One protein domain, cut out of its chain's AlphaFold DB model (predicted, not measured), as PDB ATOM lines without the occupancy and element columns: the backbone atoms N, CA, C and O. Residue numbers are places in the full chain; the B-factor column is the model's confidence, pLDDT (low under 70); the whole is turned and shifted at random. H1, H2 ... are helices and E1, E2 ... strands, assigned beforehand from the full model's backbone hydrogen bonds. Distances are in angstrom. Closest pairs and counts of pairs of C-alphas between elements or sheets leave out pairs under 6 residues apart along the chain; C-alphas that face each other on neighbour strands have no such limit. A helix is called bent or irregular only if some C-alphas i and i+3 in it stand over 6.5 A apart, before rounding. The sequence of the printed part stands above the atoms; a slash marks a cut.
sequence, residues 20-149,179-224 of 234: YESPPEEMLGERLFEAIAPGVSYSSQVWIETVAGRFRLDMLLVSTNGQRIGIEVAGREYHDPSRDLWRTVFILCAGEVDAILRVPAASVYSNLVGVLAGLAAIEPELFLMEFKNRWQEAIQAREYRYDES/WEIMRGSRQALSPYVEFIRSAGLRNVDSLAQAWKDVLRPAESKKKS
ATOM      1  N   TYR A  20     197.315 410.033 289.159       90.94
ATOM      2  CA  TYR A  20     196.357 409.543 290.159       90.94
ATOM      3  C   TYR A  20     195.083 409.034 289.478       90.94
ATOM      4  O   TYR A  20     194.795 409.415 288.341       90.94
ATOM      5  N   GLU A  21     194.316 408.183 290.156       89.25
ATOM      6  CA  GLU A  21     193.073 407.612 289.617       89.25
ATOM      7  C   GLU A  21     191.825 408.363 290.074       89.25
ATOM      8  O   GLU A  21     190.778 408.288 289.427       89.25
ATOM      9  N   SER A  22     191.923 409.106 291.177       88.94
ATOM     10  CA  SER A  22     190.774 409.771 291.776       88.94
ATOM     11  C   SER A  22     191.121 411.147 292.367       88.94
ATOM     12  O   SER A  22     192.267 411.403 292.743       88.94
ATOM     13  N   PRO A  23     190.139 412.064 292.494       90.81
ATOM     14  CA  PRO A  23     190.373 413.357 293.137       90.81
ATOM     15  C   PRO A  23     190.929 413.293 294.577       90.81
ATOM     16  O   PRO A  23     191.791 414.112 294.888       90.81
ATOM     17  N   PRO A  24     190.514 412.376 295.484       92.94
ATOM     18  CA  PRO A  24     191.117 412.313 296.814       92.94
ATOM     19  C   PRO A  24     192.572 411.815 296.765       92.94
ATOM     20  O   PRO A  24     193.389 412.277 297.560       92.94
ATOM     21  N   GLU A  25     192.935 410.946 295.818       94.38
ATOM     22  CA  GLU A  25     194.343 410.601 295.586       94.38
ATOM     23  C   GLU A  25     195.151 411.809 295.114       94.38
ATOM     24  O   GLU A  25     196.214 412.057 295.672       94.38
ATOM     25  N   GLU A  26     194.650 412.598 294.157       93.56
ATOM     26  CA  GLU A  26     195.320 413.834 293.716       93.56
ATOM     27  C   GLU A  26     195.496 414.805 294.891       93.56
ATOM     28  O   GLU A  26     196.600 415.283 295.162       93.56
ATOM     29  N   MET A  27     194.414 415.067 295.631       94.12
ATOM     30  CA  MET A  27     194.417 415.981 296.773       94.12
ATOM     31  C   MET A  27     195.436 415.579 297.836       94.12
ATOM     32  O   MET A  27     196.116 416.448 298.382       94.12
ATOM     33  N   LEU A  28     195.524 414.289 298.161       96.25
ATOM     34  CA  LEU A  28     196.478 413.797 299.145       96.25
ATOM     35  C   LEU A  28     197.898 413.752 298.565       96.25
ATOM     36  O   LEU A  28     198.830 414.251 299.192       96.25
ATOM     37  N   GLY A  29     198.059 413.195 297.368       96.25
ATOM     38  CA  GLY A  29     199.346 412.926 296.738       96.25
ATOM     39  C   GLY A  29     200.148 414.183 296.447       96.25
ATOM     40  O   GLY A  29     201.326 414.238 296.794       96.25
ATOM     41  N   GLU A  30     199.507 415.230 295.925       95.06
ATOM     42  CA  GLU A  30     200.181 416.510 295.681       95.06
ATOM     43  C   GLU A  30     200.687 417.140 296.986       95.06
ATOM     44  O   GLU A  30     201.813 417.628 297.049       95.06
ATOM     45  N   ARG A  31     199.907 417.056 298.073       96.69
ATOM     46  CA  ARG A  31     200.320 417.594 299.380       96.69
ATOM     47  C   ARG A  31     201.416 416.783 300.044       96.69
ATOM     48  O   ARG A  31     202.263 417.364 300.718       96.69
ATOM     49  N   LEU A  32     201.399 415.465 299.871       96.75
ATOM     50  CA  LEU A  32     202.487 414.613 300.335       96.75
ATOM     51  C   LEU A  32     203.766 414.932 299.567       96.75
ATOM     52  O   LEU A  32     204.791 415.156 300.201       96.75
ATOM     53  N   PHE A  33     203.693 415.020 298.236       96.38
ATOM     54  CA  PHE A  33     204.837 415.318 297.374       96.38
ATOM     55  C   PHE A  33     205.510 416.652 297.724       96.38
ATOM     56  O   PHE A  33     206.733 416.712 297.800       96.38
ATOM     57  N   GLU A  34     204.730 417.698 298.005       95.88
ATOM     58  CA  GLU A  34     205.251 419.000 298.455       95.88
ATOM     59  C   GLU A  34     205.967 418.937 299.817       95.88
ATOM     60  O   GLU A  34     206.825 419.770 300.102       95.88
ATOM     61  N   ALA A  35     205.600 417.978 300.669       97.00
ATOM     62  CA  ALA A  35     205.996 417.939 302.072       97.00
ATOM     63  C   ALA A  35     207.056 416.877 302.406       97.00
ATOM     64  O   ALA A  35     207.448 416.769 303.575       97.00
ATOM     65  N   ILE A  36     207.509 416.079 301.432       97.12
ATOM     66  CA  ILE A  36     208.495 415.017 301.675       97.12
ATOM     67  C   ILE A  36     209.840 415.588 302.140       97.12
ATOM     68  O   ILE A  36     210.320 416.606 301.639       97.12
ATOM     69  N   ALA A  37     210.465 414.923 303.112       97.56
ATOM     70  CA  ALA A  37     211.783 415.305 303.607       97.56
ATOM     71  C   ALA A  37     212.885 415.088 302.542       97.56
ATOM     72  O   ALA A  37     212.746 414.234 301.664       97.56
ATOM     73  N   PRO A  38     214.021 415.812 302.613       97.25
ATOM     74  CA  PRO A  38     215.122 415.623 301.677       97.25
ATOM     75  C   PRO A  38     215.634 414.180 301.685       97.25
ATOM     76  O   PRO A  38     215.887 413.605 302.742       97.25
ATOM     77  N   GLY A  39     215.809 413.605 300.495       96.06
ATOM     78  CA  GLY A  39     216.270 412.225 300.326       96.06
ATOM     79  C   GLY A  39     215.175 411.160 300.448       96.06
ATOM     80  O   GLY A  39     215.449 410.003 300.147       96.06
ATOM     81  N   VAL A  40     213.948 411.531 300.826       97.81
ATOM     82  CA  VAL A  40     212.777 410.651 300.706       97.81
ATOM     83  C   VAL A  40     212.336 410.635 299.246       97.81
ATOM     84  O   VAL A  40     212.168 411.691 298.635       97.81
ATOM     85  N   SER A  41     212.141 409.451 298.668       97.69
ATOM     86  CA  SER A  41     211.586 409.333 297.318       97.69
ATOM     87  C   SER A  41     210.074 409.167 297.367       97.69
ATOM     88  O   SER A  41     209.567 408.427 298.209       97.69
ATOM     89  N   TYR A  42     209.377 409.781 296.416       97.44
ATOM     90  CA  TYR A  42     207.937 409.654 296.224       97.44
ATOM     91  C   TYR A  42     207.642 409.062 294.845       97.44
ATOM     92  O   TYR A  42     208.261 409.440 293.848       97.44
ATOM     93  N   SER A  43     206.687 408.144 294.770       96.75
ATOM     94  CA  SER A  43     206.158 407.613 293.514       96.75
ATOM     95  C   SER A  43     204.662 407.383 293.656       96.75
ATOM     96  O   SER A  43     204.218 406.893 294.689       96.75
ATOM     97  N   SER A  44     203.885 407.724 292.634       95.75
ATOM     98  CA  SER A  44     202.467 407.378 292.572       95.75
ATOM     99  C   SER A  44     202.249 406.168 291.663       95.75
ATOM    100  O   SER A  44     203.073 405.889 290.788       95.75
ATOM    101  N   GLN A  45     201.142 405.455 291.868       94.19
ATOM    102  CA  GLN A  45     200.641 404.425 290.953       94.19
ATOM    103  C   GLN A  45     201.648 403.281 290.715       94.19
ATOM    104  O   GLN A  45     201.902 402.862 289.582       94.19
ATOM    105  N   VAL A  46     202.239 402.773 291.802       95.69
ATOM    106  CA  VAL A  46     203.335 401.792 291.771       95.69
ATOM    107  C   VAL A  46     202.793 400.369 291.686       95.69
ATOM    108  O   VAL A  46     202.034 399.931 292.547       95.69
ATOM    109  N   TRP A  47     203.219 399.623 290.669       96.19
ATOM    110  CA  TRP A  47     202.909 398.199 290.540       96.19
ATOM    111  C   TRP A  47     203.821 397.356 291.426       96.19
ATOM    112  O   TRP A  47     205.039 397.458 291.320       96.19
ATOM    113  N   ILE A  48     203.214 396.490 292.231       95.81
ATOM    114  CA  ILE A  48     203.879 395.489 293.057       95.81
ATOM    115  C   ILE A  48     203.580 394.105 292.492       95.81
ATOM    116  O   ILE A  48     202.414 393.717 292.322       95.81
ATOM    117  N   GLU A  49     204.639 393.350 292.219       94.25
ATOM    118  CA  GLU A  49     204.537 391.962 291.788       94.25
ATOM    119  C   GLU A  49     204.319 391.064 293.007       94.25
ATOM    120  O   GLU A  49     205.104 391.047 293.953       94.25
ATOM    121  N   THR A  50     203.248 390.276 292.997       90.75
ATOM    122  CA  THR A  50     202.989 389.299 294.058       90.75
ATOM    123  C   THR A  50     202.747 387.921 293.467       90.75
ATOM    124  O   THR A  50     202.449 387.752 292.284       90.75
ATOM    125  N   VAL A  51     202.787 386.899 294.322       85.25
ATOM    126  CA  VAL A  51     202.430 385.533 293.913       85.25
ATOM    127  C   VAL A  51     200.970 385.400 293.463       85.25
ATOM    128  O   VAL A  51     200.653 384.414 292.805       85.25
ATOM    129  N   ALA A  52     200.105 386.362 293.808       86.12
ATOM    130  CA  ALA A  52     198.698 386.403 293.414       86.12
ATOM    131  C   ALA A  52     198.400 387.333 292.233       86.12
ATOM    132  O   ALA A  52     197.236 387.562 291.905       86.12
ATOM    133  N   GLY A  53     199.445 387.845 291.583       89.44
ATOM    134  CA  GLY A  53     199.343 388.783 290.477       89.44
ATOM    135  C   GLY A  53     199.866 390.164 290.842       89.44
ATOM    136  O   GLY A  53     200.559 390.354 291.844       89.44
ATOM    137  N   ARG A  54     199.542 391.127 289.984       93.56
ATOM    138  CA  ARG A  54     200.029 392.503 290.070       93.56
ATOM    139  C   ARG A  54     199.002 393.356 290.786       93.56
ATOM    140  O   ARG A  54     197.849 393.403 290.360       93.56
ATOM    141  N   PHE A  55     199.425 394.046 291.835       93.44
ATOM    142  CA  PHE A  55     198.598 395.037 292.513       93.44
ATOM    143  C   PHE A  55     199.222 396.413 292.351       93.44
ATOM    144  O   PHE A  55     200.443 396.533 292.318       93.44
ATOM    145  N   ARG A  56     198.390 397.444 292.238       93.94
ATOM    146  CA  ARG A  56     198.845 398.830 292.174       93.94
ATOM    147  C   ARG A  56     198.602 399.498 293.519       93.94
ATOM    148  O   ARG A  56     197.521 399.329 294.072       93.94
ATOM    149  N   LEU A  57     199.624 400.187 294.014       95.00
ATOM    150  CA  LEU A  57     199.556 401.097 295.150       95.00
ATOM    151  C   LEU A  57     199.345 402.517 294.642       95.00
ATOM    152  O   LEU A  57     200.019 402.928 293.692       95.00
ATOM    153  N   ASP A  58     198.504 403.288 295.322       95.81
ATOM    154  CA  ASP A  58     198.263 404.678 294.931       95.81
ATOM    155  C   ASP A  58     199.527 405.517 295.082       95.81
ATOM    156  O   ASP A  58     199.845 406.334 294.213       95.81
ATOM    157  N   MET A  59     200.270 405.314 296.177       97.31
ATOM    158  CA  MET A  59     201.514 406.027 296.462       97.31
ATOM    159  C   MET A  59     202.509 405.144 297.220       97.31
ATOM    160  O   MET A  59     202.134 404.293 298.027       97.31
ATOM    161  N   LEU A  60     203.795 405.393 296.995       97.81
ATOM    162  CA  LEU A  60     204.919 404.773 297.682       97.81
ATOM    163  C   LEU A  60     205.908 405.857 298.110       97.81
ATOM    164  O   LEU A  60     206.379 406.643 297.283       97.81
ATOM    165  N   LEU A  61     206.248 405.864 299.397       98.06
ATOM    166  CA  LEU A  61     207.333 406.664 299.948       98.06
ATOM    167  C   LEU A  61     208.473 405.742 300.372       98.06
ATOM    168  O   LEU A  61     208.236 404.713 301.005       98.06
ATOM    169  N   VAL A  62     209.706 406.122 300.045       97.94
ATOM    170  CA  VAL A  62     210.908 405.410 300.499       97.94
ATOM    171  C   VAL A  62     211.765 406.370 301.300       97.94
ATOM    172  O   VAL A  62     212.197 407.397 300.779       97.94
ATOM    173  N   SER A  63     211.970 406.056 302.574       97.06
ATOM    174  CA  SER A  63     212.789 406.862 303.473       97.06
ATOM    175  C   SER A  63     214.278 406.751 303.123       97.06
ATOM    176  O   SER A  63     214.719 405.856 302.397       97.06
ATOM    177  N   THR A  64     215.094 407.616 303.722       95.50
ATOM    178  CA  THR A  64     216.557 407.585 303.569       95.50
ATOM    179  C   THR A  64     217.209 406.328 304.152       95.50
ATOM    180  O   THR A  64     218.312 405.972 303.741       95.50
ATOM    181  N   ASN A  65     216.538 405.633 305.077       95.38
ATOM    182  CA  ASN A  65     216.998 404.356 305.630       95.38
ATOM    183  C   ASN A  65     216.519 403.136 304.813       95.38
ATOM    184  O   ASN A  65     216.836 402.001 305.167       95.38
ATOM    185  N   GLY A  66     215.790 403.364 303.714       95.62
ATOM    186  CA  GLY A  66     215.290 402.323 302.816       95.62
ATOM    187  C   GLY A  66     213.933 401.730 303.204       95.62
ATOM    188  O   GLY A  66     213.466 400.823 302.518       95.62
ATOM    189  N   GLN A  67     213.288 402.223 304.264       95.69
ATOM    190  CA  GLN A  67     211.929 401.824 304.633       95.69
ATOM    191  C   GLN A  67     210.924 402.286 303.571       95.69
ATOM    192  O   GLN A  67     210.902 403.456 303.188       95.69
ATOM    193  N   ARG A  68     210.071 401.368 303.119       97.25
ATOM    194  CA  ARG A  68     209.102 401.548 302.031       97.25
ATOM    195  C   ARG A  68     207.688 401.531 302.593       97.25
ATOM    196  O   ARG A  68     207.226 400.505 303.097       97.25
ATOM    197  N   ILE A  69     207.001 402.662 302.500       97.19
ATOM    198  CA  ILE A  69     205.651 402.866 303.025       97.19
ATOM    199  C   ILE A  69     204.691 403.093 301.862       97.19
ATOM    200  O   ILE A  69     204.781 404.099 301.158       97.19
ATOM    201  N   GLY A  70     203.773 402.151 301.664       96.94
ATOM    202  CA  GLY A  70     202.658 402.307 300.738       96.94
ATOM    203  C   GLY A  70     201.545 403.138 301.372       96.94
ATOM    204  O   GLY A  70     201.258 402.986 302.562       96.94
ATOM    205  N   ILE A  71     200.898 403.991 300.588       96.25
ATOM    206  CA  ILE A  71     199.685 404.710 300.986       96.25
ATOM    207  C   ILE A  71     198.588 404.375 299.979       96.25
ATOM    208  O   ILE A  71     198.818 404.415 298.774       96.25
ATOM    209  N   GLU A  72     197.412 404.036 300.499       94.75
ATOM    210  CA  GLU A  72     196.220 403.666 299.730       94.75
ATOM    211  C   GLU A  72     195.044 404.543 300.162       94.75
ATOM    212  O   GLU A  72     194.754 404.653 301.356       94.75
ATOM    213  N   VAL A  73     194.354 405.148 299.203       93.12
ATOM    214  CA  VAL A  73     193.180 405.992 299.401       93.12
ATOM    215  C   VAL A  73     191.929 405.167 299.110       93.12
ATOM    216  O   VAL A  73     191.536 404.948 297.970       93.12
ATOM    217  N   ALA A  74     191.268 404.698 300.166       86.06
ATOM    218  CA  ALA A  74     190.141 403.779 300.051       86.06
ATOM    219  C   ALA A  74     188.811 404.522 299.830       86.06
ATOM    220  O   ALA A  74     188.353 405.283 300.692       86.06
ATOM    221  N   GLY A  75     188.154 404.272 298.695       80.12
ATOM    222  CA  GLY A  75     186.805 404.761 298.400       80.12
ATOM    223  C   GLY A  75     185.726 403.861 299.011       80.12
ATOM    224  O   GLY A  75     185.790 402.646 298.905       80.12
ATOM    225  N   ARG A  76     184.690 404.427 299.641       62.16
ATOM    226  CA  ARG A  76     183.676 403.648 300.389       62.16
ATOM    227  C   ARG A  76     182.806 402.719 299.518       62.16
ATOM    228  O   ARG A  76     182.118 401.869 300.061       62.16
ATOM    229  N   GLU A  77     182.817 402.889 298.196       53.09
ATOM    230  CA  GLU A  77     181.783 402.347 297.301       53.09
ATOM    231  C   GLU A  77     182.146 401.033 296.583       53.09
ATOM    232  O   GLU A  77     181.274 400.453 295.944       53.09
ATOM    233  N   TYR A  78     183.381 400.515 296.696       53.41
ATOM    234  CA  TYR A  78     183.818 399.374 295.861       53.41
ATOM    235  C   TYR A  78     184.657 398.288 296.559       53.41
ATOM    236  O   TYR A  78     185.217 397.426 295.880       53.41
ATOM    237  N   HIS A  79     184.755 398.278 297.892       61.56
ATOM    238  CA  HIS A  79     185.663 397.357 298.586       61.56
ATOM    239  C   HIS A  79     184.926 396.271 299.374       61.56
ATOM    240  O   HIS A  79     184.184 396.561 300.305       61.56
ATOM    241  N   ASP A  80     185.189 395.007 299.027       73.88
ATOM    242  CA  ASP A  80     185.010 393.869 299.933       73.88
ATOM    243  C   ASP A  80     186.160 393.918 300.960       73.88
ATOM    244  O   ASP A  80     187.317 393.696 300.571       73.88
ATOM    245  N   PRO A  81     185.886 394.202 302.252       73.00
ATOM    246  CA  PRO A  81     186.930 394.378 303.264       73.00
ATOM    247  C   PRO A  81     187.837 393.153 303.413       73.00
ATOM    248  O   PRO A  81     189.030 393.286 303.693       73.00
ATOM    249  N   SER A  82     187.296 391.951 303.188       75.31
ATOM    250  CA  SER A  82     188.068 390.714 303.262       75.31
ATOM    251  C   SER A  82     189.061 390.628 302.107       75.31
ATOM    252  O   SER A  82     190.244 390.359 302.331       75.31
ATOM    253  N   ARG A  83     188.619 390.901 300.875       79.75
ATOM    254  CA  ARG A  83     189.505 390.877 299.695       79.75
ATOM    255  C   ARG A  83     190.591 391.942 299.790       79.75
ATOM    256  O   ARG A  83     191.743 391.668 299.460       79.75
ATOM    257  N   ASP A  84     190.249 393.117 300.304       81.50
ATOM    258  CA  ASP A  84     191.192 394.216 300.516       81.50
ATOM    259  C   ASP A  84     192.247 393.915 301.587       81.50
ATOM    260  O   ASP A  84     193.428 394.250 301.416       81.50
ATOM    261  N   LEU A  85     191.851 393.223 302.660       82.44
ATOM    262  CA  LEU A  85     192.791 392.703 303.647       82.44
ATOM    263  C   LEU A  85     193.776 391.734 302.984       82.44
ATOM    264  O   LEU A  85     194.986 391.916 303.100       82.44
ATOM    265  N   TRP A  86     193.289 390.746 302.233       84.81
ATOM    266  CA  TRP A  86     194.160 389.770 301.569       84.81
ATOM    267  C   TRP A  86     195.058 390.389 300.498       84.81
ATOM    268  O   TRP A  86     196.226 390.006 300.405       84.81
ATOM    269  N   ARG A  87     194.568 391.383 299.746       87.81
ATOM    270  CA  ARG A  87     195.385 392.203 298.835       87.81
ATOM    271  C   ARG A  87     196.552 392.842 299.586       87.81
ATOM    272  O   ARG A  87     197.702 392.685 299.184       87.81
ATOM    273  N   THR A  88     196.266 393.481 300.719       88.06
ATOM    274  CA  THR A  88     197.278 394.108 301.586       88.06
ATOM    275  C   THR A  88     198.304 393.080 302.073       88.06
ATOM    276  O   THR A  88     199.509 393.311 301.974       88.06
ATOM    277  N   VAL A  89     197.852 391.911 302.543       86.31
ATOM    278  CA  VAL A  89     198.754 390.841 303.004       86.31
ATOM    279  C   VAL A  89     199.644 390.346 301.858       86.31
ATOM    280  O   VAL A  89     200.841 390.166 302.069       86.31
ATOM    281  N   PHE A  90     199.119 390.170 300.643       88.81
ATOM    282  CA  PHE A  90     199.928 389.747 299.496       88.81
ATOM    283  C   PHE A  90     201.012 390.749 299.110       88.81
ATOM    284  O   PHE A  90     202.147 390.337 298.857       88.81
ATOM    285  N   ILE A  91     200.682 392.040 299.095       91.19
ATOM    286  CA  ILE A  91     201.652 393.104 298.809       91.19
ATOM    287  C   ILE A  91     202.771 393.088 299.859       91.19
ATOM    288  O   ILE A  91     203.950 393.084 299.515       91.19
ATOM    289  N   LEU A  92     202.423 392.978 301.144       89.50
ATOM    290  CA  LEU A  92     203.415 392.887 302.222       89.50
ATOM    291  C   LEU A  92     204.243 391.590 302.153       89.50
ATOM    292  O   LEU A  92     205.438 391.592 302.457       89.50
ATOM    293  N   CYS A  93     203.637 390.476 301.732       87.31
ATOM    294  CA  CYS A  93     204.323 389.199 301.522       87.31
ATOM    295  C   CYS A  93     205.389 389.268 300.425       87.31
ATOM    296  O   CYS A  93     206.403 388.574 300.554       87.31
ATOM    297  N   ALA A  94     205.172 390.073 299.379       90.44
ATOM    298  CA  ALA A  94     206.144 390.272 298.304       90.44
ATOM    299  C   ALA A  94     207.445 390.913 298.812       90.44
ATOM    300  O   ALA A  94     208.506 390.713 298.229       90.44
ATOM    301  N   GLY A  95     207.389 391.633 299.939       89.31
ATOM    302  CA  GLY A  95     208.562 392.266 300.539       89.31
ATOM    303  C   GLY A  95     209.055 393.489 299.767       89.31
ATOM    304  O   GLY A  95     210.166 393.956 300.022       89.31
ATOM    305  N   GLU A  96     208.247 394.010 298.844       92.94
ATOM    306  CA  GLU A  96     208.503 395.264 298.130       92.94
ATOM    307  C   GLU A  96     208.079 396.497 298.940       92.94
ATOM    308  O   GLU A  96     208.578 397.590 298.694       92.94
ATOM    309  N   VAL A  97     207.222 396.312 299.948       94.19
ATOM    310  CA  VAL A  97     206.748 397.354 300.865       94.19
ATOM    311  C   VAL A  97     206.763 396.820 302.296       94.19
ATOM    312  O   VAL A  97     206.475 395.644 302.532       94.19
ATOM    313  N   ASP A  98     207.106 397.677 303.256       92.69
ATOM    314  CA  ASP A  98     207.292 397.303 304.661       92.69
ATOM    315  C   ASP A  98     206.030 397.561 305.508       92.69
ATOM    316  O   ASP A  98     205.735 396.810 306.448       92.69
ATOM    317  N   ALA A  99     205.252 398.586 305.149       92.81
ATOM    318  CA  ALA A  99     203.928 398.850 305.708       92.81
ATOM    319  C   ALA A  99     203.014 399.560 304.701       92.81
ATOM    320  O   ALA A  99     203.484 400.282 303.825       92.81
ATOM    321  N   ILE A 100     201.702 399.379 304.859       93.31
ATOM    322  CA  ILE A 100     200.675 400.075 304.076       93.31
ATOM    323  C   ILE A 100     199.791 400.885 305.025       93.31
ATOM    324  O   ILE A 100     199.279 400.347 306.011       93.31
ATOM    325  N   LEU A 101     199.622 402.171 304.723       93.00
ATOM    326  CA  LEU A 101     198.728 403.096 305.411       93.00
ATOM    327  C   LEU A 101     197.484 403.310 304.548       93.00
ATOM    328  O   LEU A 101     197.558 403.905 303.474       93.00
ATOM    329  N   ARG A 102     196.333 402.824 305.016       91.00
ATOM    330  CA  ARG A 102     195.050 403.049 304.339       91.00
ATOM    331  C   ARG A 102     194.373 404.301 304.871       91.00
ATOM    332  O   ARG A 102     194.163 404.426 306.073       91.00
ATOM    333  N   VAL A 103     194.015 405.203 303.969       91.50
ATOM    334  CA  VAL A 103     193.360 406.476 304.252       91.50
ATOM    335  C   VAL A 103     191.971 406.460 303.615       91.50
ATOM    336  O   VAL A 103     191.866 406.350 302.397       91.50
ATOM    337  N   PRO A 104     190.881 406.603 304.383       89.44
ATOM    338  CA  PRO A 104     189.555 406.724 303.791       89.44
ATOM    339  C   PRO A 104     189.446 407.988 302.925       89.44
ATOM    340  O   PRO A 104     189.745 409.095 303.382       89.44
ATOM    341  N   ALA A 105     188.932 407.856 301.702       91.19
ATOM    342  CA  ALA A 105     188.698 408.984 300.796       91.19
ATOM    343  C   ALA A 105     187.808 410.066 301.438       91.19
ATOM    344  O   ALA A 105     188.044 411.263 301.275       91.19
ATOM    345  N   ALA A 106     186.820 409.659 302.243       90.19
ATOM    346  CA  ALA A 106     185.965 410.579 302.994       90.19
ATOM    347  C   ALA A 106     186.762 411.459 303.977       90.19
ATOM    348  O   ALA A 106     186.437 412.635 304.155       90.19
ATOM    349  N   SER A 107     187.826 410.925 304.584       90.00
ATOM    350  CA  SER A 107     188.710 411.677 305.481       90.00
ATOM    351  C   SER A 107     189.565 412.682 304.715       90.00
ATOM    352  O   SER A 107     189.763 413.795 305.196       90.00
ATOM    353  N   VAL A 108     190.001 412.340 303.499       93.12
ATOM    354  CA  VAL A 108     190.707 413.281 302.615       93.12
ATOM    355  C   VAL A 108     189.819 414.482 302.284       93.12
ATOM    356  O   VAL A 108     190.248 415.624 302.435       93.12
ATOM    357  N   TYR A 109     188.562 414.250 301.901       91.00
ATOM    358  CA  TYR A 109     187.640 415.340 301.569       91.00
ATOM    359  C   TYR A 109     187.245 416.199 302.772       91.00
ATOM    360  O   TYR A 109     187.201 417.424 302.673       91.00
ATOM    361  N   SER A 110     186.933 415.566 303.902       89.44
ATOM    362  CA  SER A 110     186.412 416.269 305.082       89.44
ATOM    363  C   SER A 110     187.503 416.929 305.927       89.44
ATOM    364  O   SER A 110     187.245 417.936 306.598       89.44
ATOM    365  N   ASN A 111     188.719 416.374 305.927       91.56
ATOM    366  CA  ASN A 111     189.796 416.826 306.798       91.56
ATOM    367  C   ASN A 111     191.200 416.445 306.290       91.56
ATOM    368  O   ASN A 111     191.977 415.809 307.005       91.56
ATOM    369  N   LEU A 112     191.564 416.887 305.082       94.06
ATOM    370  CA  LEU A 112     192.900 416.651 304.516       94.06
ATOM    371  C   LEU A 112     194.044 417.037 305.472       94.06
ATOM    372  O   LEU A 112     195.012 416.296 305.597       94.06
ATOM    373  N   VAL A 113     193.936 418.163 306.186       95.00
ATOM    374  CA  VAL A 113     194.973 418.599 307.142       95.00
ATOM    375  C   VAL A 113     195.125 417.609 308.301       95.00
ATOM    376  O   VAL A 113     196.248 417.264 308.662       95.00
ATOM    377  N   GLY A 114     194.010 417.104 308.839       91.94
ATOM    378  CA  GLY A 114     194.010 416.040 309.847       91.94
ATOM    379  C   GLY A 114     194.687 414.764 309.363       91.94
ATOM    380  O   GLY A 114     195.522 414.202 310.068       91.94
ATOM    381  N   VAL A 115     194.373 414.341 308.134       93.94
ATOM    382  CA  VAL A 115     195.005 413.178 307.493       93.94
ATOM    383  C   VAL A 115     196.518 413.372 307.378       93.94
ATOM    384  O   VAL A 115     197.276 412.496 307.793       93.94
ATOM    385  N   LEU A 116     196.966 414.520 306.862       95.88
ATOM    386  CA  LEU A 116     198.388 414.828 306.687       95.88
ATOM    387  C   LEU A 116     199.143 414.835 308.024       95.88
ATOM    388  O   LEU A 116     200.214 414.236 308.125       95.88
ATOM    389  N   ALA A 117     198.571 415.436 309.069       93.75
ATOM    390  CA  ALA A 117     199.171 415.396 310.400       93.75
ATOM    391  C   ALA A 117     199.208 413.979 310.986       93.75
ATOM    392  O   ALA A 117     200.191 413.614 311.624       93.75
ATOM    393  N   GLY A 118     198.165 413.174 310.760       90.94
ATOM    394  CA  GLY A 118     198.124 411.776 311.187       90.94
ATOM    395  C   GLY A 118     199.225 410.946 310.529       90.94
ATOM    396  O   GLY A 118     199.972 410.256 311.221       90.94
ATOM    397  N   LEU A 119     199.394 411.071 309.209       94.19
ATOM    398  CA  LEU A 119     200.490 410.427 308.477       94.19
ATOM    399  C   LEU A 119     201.858 410.881 309.006       94.19
ATOM    400  O   LEU A 119     202.723 410.047 309.271       94.19
ATOM    401  N   ALA A 120     202.029 412.185 309.237       94.31
ATOM    402  CA  ALA A 120     203.245 412.746 309.815       94.31
ATOM    403  C   ALA A 120     203.512 412.324 311.266       94.31
ATOM    404  O   ALA A 120     204.665 412.296 311.686       94.31
ATOM    405  N   ALA A 121     202.480 412.006 312.044       90.75
ATOM    406  CA  ALA A 121     202.644 411.477 313.392       90.75
ATOM    407  C   ALA A 121     203.077 410.003 313.375       90.75
ATOM    408  O   ALA A 121     203.850 409.588 314.237       90.75
ATOM    409  N   ILE A 122     202.598 409.219 312.400       91.88
ATOM    410  CA  ILE A 122     202.932 407.793 312.263       91.88
ATOM    411  C   ILE A 122     204.343 407.607 311.694       91.88
ATOM    412  O   ILE A 122     205.103 406.804 312.229       91.88
ATOM    413  N   GLU A 123     204.694 408.340 310.633       93.69
ATOM    414  CA  GLU A 123     205.989 408.234 309.942       93.69
ATOM    415  C   GLU A 123     206.687 409.614 309.876       93.69
ATOM    416  O   GLU A 123     206.829 410.210 308.803       93.69
ATOM    417  N   PRO A 124     207.122 410.177 311.020       94.25
ATOM    418  CA  PRO A 124     207.592 411.564 311.104       94.25
ATOM    419  C   PRO A 124     208.847 411.858 310.285       94.25
ATOM    420  O   PRO A 124     209.069 413.011 309.908       94.25
ATOM    421  N   GLU A 125     209.675 410.850 310.021       95.12
ATOM    422  CA  GLU A 125     210.910 410.995 309.245       95.12
ATOM    423  C   GLU A 125     210.654 411.194 307.746       95.12
ATOM    424  O   GLU A 125     211.536 411.675 307.038       95.12
ATOM    425  N   LEU A 126     209.446 410.888 307.257       96.50
ATOM    426  CA  LEU A 126     209.103 411.051 305.842       96.50
ATOM    427  C   LEU A 126     208.831 412.507 305.446       96.50
ATOM    428  O   LEU A 126     208.829 412.816 304.256       96.50
ATOM    429  N   PHE A 127     208.610 413.402 306.414       97.12
ATOM    430  CA  PHE A 127     208.081 414.743 306.161       97.12
ATOM    431  C   PHE A 127     208.956 415.864 306.727       97.12
ATOM    432  O   PHE A 127     209.523 415.764 307.822       97.12
ATOM    433  N   LEU A 128     208.992 416.980 305.999       96.75
ATOM    434  CA  LEU A 128     209.626 418.230 306.409       96.75
ATOM    435  C   LEU A 128     209.027 418.767 307.715       96.75
ATOM    436  O   LEU A 128     207.809 418.839 307.880       96.75
ATOM    437  N   MET A 129     209.891 419.209 308.635       95.94
ATOM    438  CA  MET A 129     209.476 419.710 309.953       95.94
ATOM    439  C   MET A 129     208.477 420.872 309.867       95.94
ATOM    440  O   MET A 129     207.502 420.903 310.610       95.94
ATOM    441  N   GLU A 130     208.679 421.794 308.926       96.62
ATOM    442  CA  GLU A 130     207.802 422.956 308.737       96.62
ATOM    443  C   GLU A 130     206.359 422.573 308.372       96.62
ATOM    444  O   GLU A 130     205.416 423.190 308.865       96.62
ATOM    445  N   PHE A 131     206.171 421.532 307.554       96.31
ATOM    446  CA  PHE A 131     204.844 421.054 307.170       96.31
ATOM    447  C   PHE A 131     204.167 420.339 308.334       96.31
ATOM    448  O   PHE A 131     203.001 420.613 308.615       96.31
ATOM    449  N   LYS A 132     204.914 419.499 309.061       94.38
ATOM    450  CA  LYS A 132     204.414 418.811 310.260       94.38
ATOM    451  C   LYS A 132     203.884 419.802 311.293       94.38
ATOM    452  O   LYS A 132     202.733 419.679 311.707       94.38
ATOM    453  N   ASN A 133     204.688 420.809 311.637       94.12
ATOM    454  CA  ASN A 133     204.311 421.831 312.613       94.12
ATOM    455  C   ASN A 133     203.069 422.598 312.150       94.12
ATOM    456  O   ASN A 133     202.103 422.716 312.898       94.12
ATOM    457  N   ARG A 134     203.041 423.030 310.881       95.31
ATOM    458  CA  ARG A 134     201.893 423.744 310.307       95.31
ATOM    459  C   ARG A 134     200.600 422.929 310.388       95.31
ATOM    460  O   ARG A 134     199.548 423.482 310.699       95.31
ATOM    461  N   TRP A 135     200.649 421.634 310.079       95.06
ATOM    462  CA  TRP A 135     199.458 420.782 310.145       95.06
ATOM    463  C   TRP A 135     199.010 420.528 311.586       95.06
ATOM    464  O   TRP A 135     197.810 420.541 311.848       95.06
ATOM    465  N   GLN A 136     199.947 420.363 312.521       90.12
ATOM    466  CA  GLN A 136     199.640 420.221 313.948       90.12
ATOM    467  C   GLN A 136     198.991 421.485 314.526       90.12
ATOM    468  O   GLN A 136     197.940 421.395 315.158       90.12
ATOM    469  N   GLU A 137     199.557 422.661 314.251       91.25
ATOM    470  CA  GLU A 137     198.996 423.952 314.673       91.25
ATOM    471  C   GLU A 137     197.585 424.166 314.110       91.25
ATOM    472  O   GLU A 137     196.681 424.603 314.822       91.25
ATOM    473  N   ALA A 138     197.366 423.813 312.841       88.31
ATOM    474  CA  ALA A 138     196.059 423.937 312.203       88.31
ATOM    475  C   ALA A 138     194.991 423.028 312.838       88.31
ATOM    476  O   ALA A 138     193.818 423.407 312.881       88.31
ATOM    477  N   ILE A 139     195.377 421.851 313.339       87.81
ATOM    478  CA  ILE A 139     194.470 420.953 314.069       87.81
ATOM    479  C   ILE A 139     194.139 421.535 315.438       87.81
ATOM    480  O   ILE A 139     192.959 421.678 315.752       87.81
ATOM    481  N   GLN A 140     195.149 421.967 316.196       84.31
ATOM    482  CA  GLN A 140     194.949 422.576 317.516       84.31
ATOM    483  C   GLN A 140     194.052 423.818 317.429       84.31
ATOM    484  O   GLN A 140     193.092 423.958 318.181       84.31
ATOM    485  N   ALA A 141     194.286 424.697 316.450       81.94
ATOM    486  CA  ALA A 141     193.458 425.885 316.239       81.94
ATOM    487  C   ALA A 141     191.990 425.551 315.911       81.94
ATOM    488  O   ALA A 141     191.092 426.344 316.205       81.94
ATOM    489  N   ARG A 142     191.729 424.395 315.288       78.00
ATOM    490  CA  ARG A 142     190.371 423.921 314.995       78.00
ATOM    491  C   ARG A 142     189.682 423.370 316.243       78.00
ATOM    492  O   ARG A 142     188.482 423.585 316.386       78.00
ATOM    493  N   GLU A 143     190.428 422.714 317.130       72.81
ATOM    494  CA  GLU A 143     189.927 422.216 318.417       72.81
ATOM    495  C   GLU A 143     189.487 423.370 319.329       72.81
ATOM    496  O   GLU A 143     188.350 423.373 319.797       72.81
ATOM    497  N   TYR A 144     190.313 424.417 319.469       64.94
ATOM    498  CA  TYR A 144     189.974 425.593 320.286       64.94
ATOM    499  C   TYR A 144     188.676 426.291 319.846       64.94
ATOM    500  O   TYR A 144     187.894 426.729 320.686       64.94
ATOM    501  N   ARG A 145     188.405 426.363 318.535       64.88
ATOM    502  CA  ARG A 145     187.170 426.984 318.017       64.88
ATOM    503  C   ARG A 145     185.906 426.190 318.346       64.88
ATOM    504  O   ARG A 145     184.836 426.786 318.426       64.88
ATOM    505  N   TYR A 146     186.011 424.871 318.494       59.69
ATOM    506  CA  TYR A 146     184.864 424.031 318.838       59.69
ATOM    507  C   TYR A 146     184.522 424.142 320.327       59.69
ATOM    508  O   TYR A 146     183.345 424.282 320.663       59.69
ATOM    509  N   ASP A 147     185.532 424.172 321.201       59.28
ATOM    510  CA  ASP A 147     185.331 424.309 322.650       59.28
ATOM    511  C   ASP A 147     184.722 425.667 323.041       59.28
ATOM    512  O   ASP A 147     183.849 425.719 323.907       59.28
ATOM    513  N   GLU A 148     185.101 426.761 322.369       57.31
ATOM    514  CA  GLU A 148     184.479 428.072 322.611       57.31
ATOM    515  C   GLU A 148     183.011 428.116 322.153       57.31
ATOM    516  O   GLU A 148     182.172 428.693 322.840       57.31
ATOM    517  N   SER A 149     182.669 427.456 321.039       56.94
ATOM    518  CA  SER A 149     181.282 427.403 320.550       56.94
ATOM    519  C   SER A 149     180.356 426.560 321.437       56.94
ATOM    520  O   SER A 149     179.178 426.874 321.571       56.94
ATOM    521  N   TRP A 179     191.383 408.652 313.856       47.31
ATOM    522  CA  TRP A 179     191.330 408.371 312.423       47.31
ATOM    523  C   TRP A 179     191.870 406.958 312.203       47.31
ATOM    524  O   TRP A 179     192.993 406.655 312.607       47.31
ATOM    525  N   GLU A 180     191.069 406.085 311.596       51.38
ATOM    526  CA  GLU A 180     191.462 404.723 311.238       51.38
ATOM    527  C   GLU A 180     192.422 404.758 310.043       51.38
ATOM    528  O   GLU A 180     192.132 404.235 308.969       51.38
ATOM    529  N   ILE A 181     193.591 405.388 310.208       55.69
ATOM    530  CA  ILE A 181     194.730 405.048 309.363       55.69
ATOM    531  C   ILE A 181     195.088 403.621 309.754       55.69
ATOM    532  O   ILE A 181     195.787 403.372 310.740       55.69
ATOM    533  N   MET A 182     194.532 402.663 309.017       59.50
ATOM    534  CA  MET A 182     194.831 401.261 309.243       59.50
ATOM    535  C   MET A 182     196.258 401.030 308.768       59.50
ATOM    536  O   MET A 182     196.534 400.986 307.568       59.50
ATOM    537  N   ARG A 183     197.179 400.921 309.726       67.81
ATOM    538  CA  ARG A 183     198.558 400.530 309.458       67.81
ATOM    539  C   ARG A 183     198.624 399.013 309.376       67.81
ATOM    540  O   ARG A 183     198.715 398.325 310.392       67.81
ATOM    541  N   GLY A 184     198.620 398.496 308.155       64.50
ATOM    542  CA  GLY A 184     199.044 397.129 307.895       64.50
ATOM    543  C   GLY A 184     200.564 397.078 307.965       64.50
ATOM    544  O   GLY A 184     201.231 397.421 306.992       64.50
ATOM    545  N   SER A 185     201.128 396.689 309.109       65.00
ATOM    546  CA  SER A 185     202.557 396.372 309.192       65.00
ATOM    547  C   SER A 185     202.766 394.876 309.002       65.00
ATOM    548  O   SER A 185     201.938 394.056 309.414       65.00
ATOM    549  N   ARG A 186     203.909 394.498 308.426       59.94
ATOM    550  CA  ARG A 186     204.283 393.084 308.287       59.94
ATOM    551  C   ARG A 186     204.275 392.334 309.625       59.94
ATOM    552  O   ARG A 186     203.966 391.150 309.649       59.94
ATOM    553  N   GLN A 187     204.574 393.021 310.729       65.62
ATOM    554  CA  GLN A 187     204.543 392.438 312.069       65.62
ATOM    555  C   GLN A 187     203.110 392.197 312.564       65.62
ATOM    556  O   GLN A 187     202.812 391.105 313.042       65.62
ATOM    557  N   ALA A 188     202.210 393.174 312.411       70.38
ATOM    558  CA  ALA A 188     200.806 393.027 312.806       70.38
ATOM    559  C   ALA A 188     200.082 391.956 311.974       70.38
ATOM    560  O   ALA A 188     199.197 391.265 312.473       70.38
ATOM    561  N   LEU A 189     200.499 391.785 310.717       74.06
ATOM    562  CA  LEU A 189     199.934 390.809 309.790       74.06
ATOM    563  C   LEU A 189     200.765 389.520 309.677       74.06
ATOM    564  O   LEU A 189     200.480 388.699 308.806       74.06
ATOM    565  N   SER A 190     201.748 389.296 310.562       73.62
ATOM    566  CA  SER A 190     202.629 388.113 310.513       73.62
ATOM    567  C   SER A 190     201.865 386.785 310.460       73.62
ATOM    568  O   SER A 190     202.197 385.971 309.599       73.62
ATOM    569  N   PRO A 191     200.794 386.565 311.258       78.44
ATOM    570  CA  PRO A 191     200.037 385.313 311.190       78.44
ATOM    571  C   PRO A 191     199.432 385.055 309.802       78.44
ATOM    572  O   PRO A 191     199.418 383.922 309.325       78.44
ATOM    573  N   TYR A 192     198.978 386.109 309.122       77.81
ATOM    574  CA  TYR A 192     198.425 386.020 307.770       77.81
ATOM    575  C   TYR A 192     199.526 385.780 306.732       77.81
ATOM    576  O   TYR A 192     199.360 384.963 305.829       77.81
ATOM    577  N   VAL A 193     200.673 386.448 306.881       74.31
ATOM    578  CA  VAL A 193     201.849 386.260 306.016       74.31
ATOM    579  C   VAL A 193     202.366 384.821 306.104       74.31
ATOM    580  O   VAL A 193     202.640 384.188 305.082       74.31
ATOM    581  N   GLU A 194     202.479 384.284 307.317       79.75
ATOM    582  CA  GLU A 194     202.865 382.893 307.572       79.75
ATOM    583  C   GLU A 194     201.836 381.915 307.009       79.75
ATOM    584  O   GLU A 194     202.210 380.951 306.334       79.75
ATOM    585  N   PHE A 195     200.543 382.203 307.197       82.50
ATOM    586  CA  PHE A 195     199.467 381.404 306.624       82.50
ATOM    587  C   PHE A 195     199.577 381.319 305.100       82.50
ATOM    588  O   PHE A 195     199.623 380.208 304.574       82.50
ATOM    589  N   ILE A 196     199.725 382.445 304.392       80.88
ATOM    590  CA  ILE A 196     199.887 382.454 302.925       80.88
ATOM    591  C   ILE A 196     201.094 381.615 302.497       80.88
ATOM    592  O   ILE A 196     200.985 380.797 301.581       80.88
ATOM    593  N   ARG A 197     202.237 381.787 303.173       77.75
ATOM    594  CA  ARG A 197     203.457 381.020 302.874       77.75
ATOM    595  C   ARG A 197     203.250 379.519 303.055       77.75
ATOM    596  O   ARG A 197     203.745 378.750 302.238       77.75
ATOM    597  N   SER A 198     202.516 379.116 304.090       81.88
ATOM    598  CA  SER A 198     202.239 377.705 304.382       81.88
ATOM    599  C   SER A 198     201.171 377.091 303.470       81.88
ATOM    600  O   SER A 198     201.303 375.939 303.065       81.88
ATOM    601  N   ALA A 199     200.137 377.856 303.111       81.12
ATOM    602  CA  ALA A 199     199.010 377.377 302.319       81.12
ATOM    603  C   ALA A 199     199.368 377.209 300.834       81.12
ATOM    604  O   ALA A 199     198.702 376.465 300.120       81.12
ATOM    605  N   GLY A 200     200.390 377.925 300.345       80.31
ATOM    606  CA  GLY A 200     200.811 377.883 298.940       80.31
ATOM    607  C   GLY A 200     199.773 378.439 297.955       80.31
ATOM    608  O   GLY A 200     199.952 378.332 296.740       80.31
ATOM    609  N   LEU A 201     198.690 379.032 298.466       79.06
ATOM    610  CA  LEU A 201     197.595 379.574 297.676       79.06
ATOM    611  C   LEU A 201     198.004 380.909 297.044       79.06
ATOM    612  O   LEU A 201     198.574 381.787 297.689       79.06
ATOM    613  N   ARG A 202     197.684 381.053 295.758       80.75
ATOM    614  CA  ARG A 202     198.088 382.183 294.906       80.75
ATOM    615  C   ARG A 202     196.901 383.007 294.413       80.75
ATOM    616  O   ARG A 202     196.987 383.687 293.404       80.75
ATOM    617  N   ASN A 203     195.759 382.898 295.074       85.25
ATOM    618  CA  ASN A 203     194.536 383.580 294.675       85.25
ATOM    619  C   ASN A 203     193.864 384.163 295.922       85.25
ATOM    620  O   ASN A 203     193.727 383.470 296.932       85.25
ATOM    621  N   VAL A 204     193.471 385.437 295.834       83.00
ATOM    622  CA  VAL A 204     192.851 386.203 296.929       83.00
ATOM    623  C   VAL A 204     191.585 385.521 297.442       83.00
ATOM    624  O   VAL A 204     191.461 385.296 298.642       83.00
ATOM    625  N   ASP A 205     190.683 385.128 296.545       83.75
ATOM    626  CA  ASP A 205     189.387 384.553 296.912       83.75
ATOM    627  C   ASP A 205     189.557 383.160 297.544       83.75
ATOM    628  O   ASP A 205     188.905 382.824 298.533       83.75
ATOM    629  N   SER A 206     190.509 382.373 297.034       82.94
ATOM    630  CA  SER A 206     190.850 381.052 297.581       82.94
ATOM    631  C   SER A 206     191.431 381.144 298.992       82.94
ATOM    632  O   SER A 206     191.112 380.314 299.839       82.94
ATOM    633  N   LEU A 207     192.261 382.154 299.273       79.50
ATOM    634  CA  LEU A 207     192.780 382.401 300.624       79.50
ATOM    635  C   LEU A 207     191.718 382.930 301.568       79.50
ATOM    636  O   LEU A 207     191.654 382.473 302.706       79.50
ATOM    637  N   ALA A 208     190.880 383.853 301.096       79.50
ATOM    638  CA  ALA A 208     189.760 384.351 301.877       79.50
ATOM    639  C   ALA A 208     188.856 383.198 302.319       79.50
ATOM    640  O   ALA A 208     188.473 383.128 303.488       79.50
ATOM    641  N   GLN A 209     188.588 382.252 301.417       82.56
ATOM    642  CA  GLN A 209     187.833 381.051 301.742       82.56
ATOM    643  C   GLN A 209     188.601 380.118 302.687       82.56
ATOM    644  O   GLN A 209     188.072 379.756 303.733       82.56
ATOM    645  N   ALA A 210     189.858 379.780 302.385       82.44
ATOM    646  CA  ALA A 210     190.663 378.886 303.220       82.44
ATOM    647  C   ALA A 210     190.835 379.416 304.653       82.44
ATOM    648  O   ALA A 210     190.794 378.653 305.615       82.44
ATOM    649  N   TRP A 211     190.977 380.729 304.820       78.88
ATOM    650  CA  TRP A 211     191.041 381.356 306.134       78.88
ATOM    651  C   TRP A 211     189.715 381.269 306.892       78.88
ATOM    652  O   TRP A 211     189.706 380.901 308.067       78.88
ATOM    653  N   LYS A 212     188.582 381.535 306.225       81.44
ATOM    654  CA  LYS A 212     187.248 381.317 306.813       81.44
ATOM    655  C   LYS A 212     187.072 379.861 307.256       81.44
ATOM    656  O   LYS A 212     186.484 379.596 308.302       81.44
ATOM    657  N   ASP A 213     187.614 378.914 306.496       82.50
ATOM    658  CA  ASP A 213     187.557 377.483 306.808       82.50
ATOM    659  C   ASP A 213     188.406 377.118 308.028       82.50
ATOM    660  O   ASP A 213     188.011 376.245 308.794       82.50
ATOM    661  N   VAL A 214     189.530 377.805 308.249       78.94
ATOM    662  CA  VAL A 214     190.365 377.655 309.455       78.94
ATOM    663  C   VAL A 214     189.700 378.281 310.685       78.94
ATOM    664  O   VAL A 214     189.793 377.730 311.784       78.94
ATOM    665  N   LEU A 215     188.998 379.406 310.518       72.81
ATOM    666  CA  LEU A 215     188.304 380.085 311.614       72.81
ATOM    667  C   LEU A 215     187.027 379.361 312.060       72.81
ATOM    668  O   LEU A 215     186.775 379.277 313.263       72.81
ATOM    669  N   ARG A 216     186.261 378.762 311.136       66.75
ATOM    670  CA  ARG A 216     185.000 378.056 311.452       66.75
ATOM    671  C   ARG A 216     185.134 377.012 312.584       66.75
ATOM    672  O   ARG A 216     184.326 377.044 313.514       66.75
ATOM    673  N   PRO A 217     186.146 376.121 312.592       60.84
ATOM    674  CA  PRO A 217     186.396 375.192 313.697       60.84
ATOM    675  C   PRO A 217     186.819 375.869 315.010       60.84
ATOM    676  O   PRO A 217     186.538 375.351 316.096       60.84
ATOM    677  N   ALA A 218     187.518 377.006 314.938       59.28
ATOM    678  CA  ALA A 218     187.955 377.762 316.112       59.28
ATOM    679  C   ALA A 218     186.775 378.489 316.782       59.28
ATOM    680  O   ALA A 218     186.687 378.526 318.011       59.28
ATOM    681  N   GLU A 219     185.826 378.983 315.990       54.22
ATOM    682  CA  GLU A 219     184.583 379.607 316.454       54.22
ATOM    683  C   GLU A 219     183.583 378.582 316.993       54.22
ATOM    684  O   GLU A 219     182.971 378.813 318.036       54.22
ATOM    685  N   SER A 220     183.484 377.396 316.376       56.16
ATOM    686  CA  SER A 220     182.681 376.302 316.941       56.16
ATOM    687  C   SER A 220     183.207 375.828 318.301       56.16
ATOM    688  O   SER A 220     182.429 375.354 319.122       56.16
ATOM    689  N   LYS A 221     184.514 375.997 318.564       53.53
ATOM    690  CA  LYS A 221     185.118 375.769 319.888       53.53
ATOM    691  C   LYS A 221     184.939 376.963 320.836       53.53
ATOM    692  O   LYS A 221     184.750 376.751 322.024       53.53
ATOM    693  N   LYS A 222     184.942 378.205 320.340       46.81
ATOM    694  CA  LYS A 222     184.693 379.428 321.138       46.81
ATOM    695  C   LYS A 222     183.222 379.677 321.479       46.81
ATOM    696  O   LYS A 222     182.948 380.438 322.402       46.81
ATOM    697  N   LYS A 223     182.266 378.983 320.852       44.53
ATOM    698  CA  LYS A 223     180.877 378.910 321.352       44.53
ATOM    699  C   LYS A 223     180.732 378.130 322.674       44.53
ATOM    700  O   LYS A 223     179.621 378.018 323.178       44.53
ATOM    701  N   SER A 224     181.835 377.677 323.288       48.12
ATOM    702  CA  SER A 224     181.894 377.335 324.719       48.12
ATOM    703  C   SER A 224     182.474 378.451 325.615       48.12
ATOM    704  O   SER A 224     182.773 378.192 326.777       48.12
TER     705      SER A 224
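Overview. This is residues 20 to 149 and 179 to 224 of the 234 residues of an uncharacterized protein of Xanthomonadales bacterium 63-13 (UniProt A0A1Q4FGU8). A strongly twisted sheet of five strands curls round one helix, H2, while H1 and H3 cover its other face, making three layers. H4 packs on H3, and H5 and H6 pack on H2, at opposite ends of the long axis, and two arms stick out: residues 140 to 149, which belong to H4, and residues 212 to 224, of which 212 to 222 belong to H6. The printed part has 176 residues, with six named helices and five named strands in the order H1 E1 E2 E3 H2 E4 H3 H4 E5 H5 H6, and the class is mixed, helices and strands. The sheet is mixed, in the order E1 E2 E3 E4 E5, with E3 and E4 parallel and the other neighbours antiparallel. The whole is compact, with a radius of gyration of the C-alphas of 18.3 A, and spans 53 by 41 by 28 A.

Along the chain. H1, residues 23 to 35, begins with C-alpha 23 at (190.373, 413.357, 293.137) and is 18.6 A long from first to last C-alpha. E1, residues 41 to 50, is 22.0 A long and bends by 85 degrees at residue 44; E2, residues 53 to 62, is 22.6 A long and bends by 82 degrees at residue 58. E3, residues 68 to 74, is 19.2 A long, H2, residues 81 to 94, 20.3 A, and E4, residues 99 to 104, 16.5 A. H3, residues 105 to 122, is 18.3 A long and irregular, with C-alphas 110 and 113 9.1 A apart and a kink of 114 degrees near residue 112. H4, residues 129 to 149, is 31.1 A long and ends with C-alpha 149 at (181.282, 427.403, 320.550). After the cut come E5, residues 182 to 185, and H5, residues 190 to 199. H6, residues 204 to 222, is 26.4 A long, has a kink of 26 degrees near residue 216, and ends with C-alpha 222 at (184.693, 379.428, 321.138).

Arrangement. E1, E2 and E3 form a meander, each strand the antiparallel neighbour of the one before; E1 and E2 are a hairpin, with N 43 and O 60 within hydrogen-bond range at 2.9 A, and so are E2 and E3, with N 61 and O 69 at 2.9 A. E3, H2 and E4 make a strand-helix-strand unit, two parallel neighbour strands with a helix between, and its crossover is right-handed; N 101 and O 70 are 2.8 A apart. E4 and the edge strand E5 are antiparallel, with N 100 and O 184 at 2.9 A. H1 is on the sheet at a height of 8.9 A, over E2 and E3, and runs along the strands. H1 and H3 touch at a shallow tilt of 27 degrees, the same way, closest at the C-alphas of Pro 24 and Ala 105, 5.7 A. H3, with residues 113 to 120 alone, touches H4 at a steep tilt of 57 degrees, closest at the C-alphas of Ala 117 and Trp 135, 5.4 A. H2 is on the sheet too; its residues 89 to 93 alone touch H5, about perpendicular at 82 degrees, closest at the C-alphas of Cys 93 and Val 193, 5.9 A. Its residues 82 to 87 alone touch H6, closest at the C-alphas of Trp 86 and Val 204, 6.0 A. H4 and H6 are apart. Every O i to N i+4 pair is within hydrogen-bond range in H2 and H5, against 8 of 9 in H1, 12 of 14 in H3, 16 of 17 in H4 and 13 of 15 in H6.

Size, cuts and confidence. The two C-alphas farthest apart, those of Glu 148 and Gly 200, are 57.8 A apart. Residues 150 to 178 are not printed, and C-alphas 149 and 179 stand 23.0 A apart across the cut. Of the links that are printed whole, none is long. The mean pLDDT of the printed part is 84.6, and it is under 70 at residues 76 to 79, 144 to 149, 179 to 187 and 216 to 224.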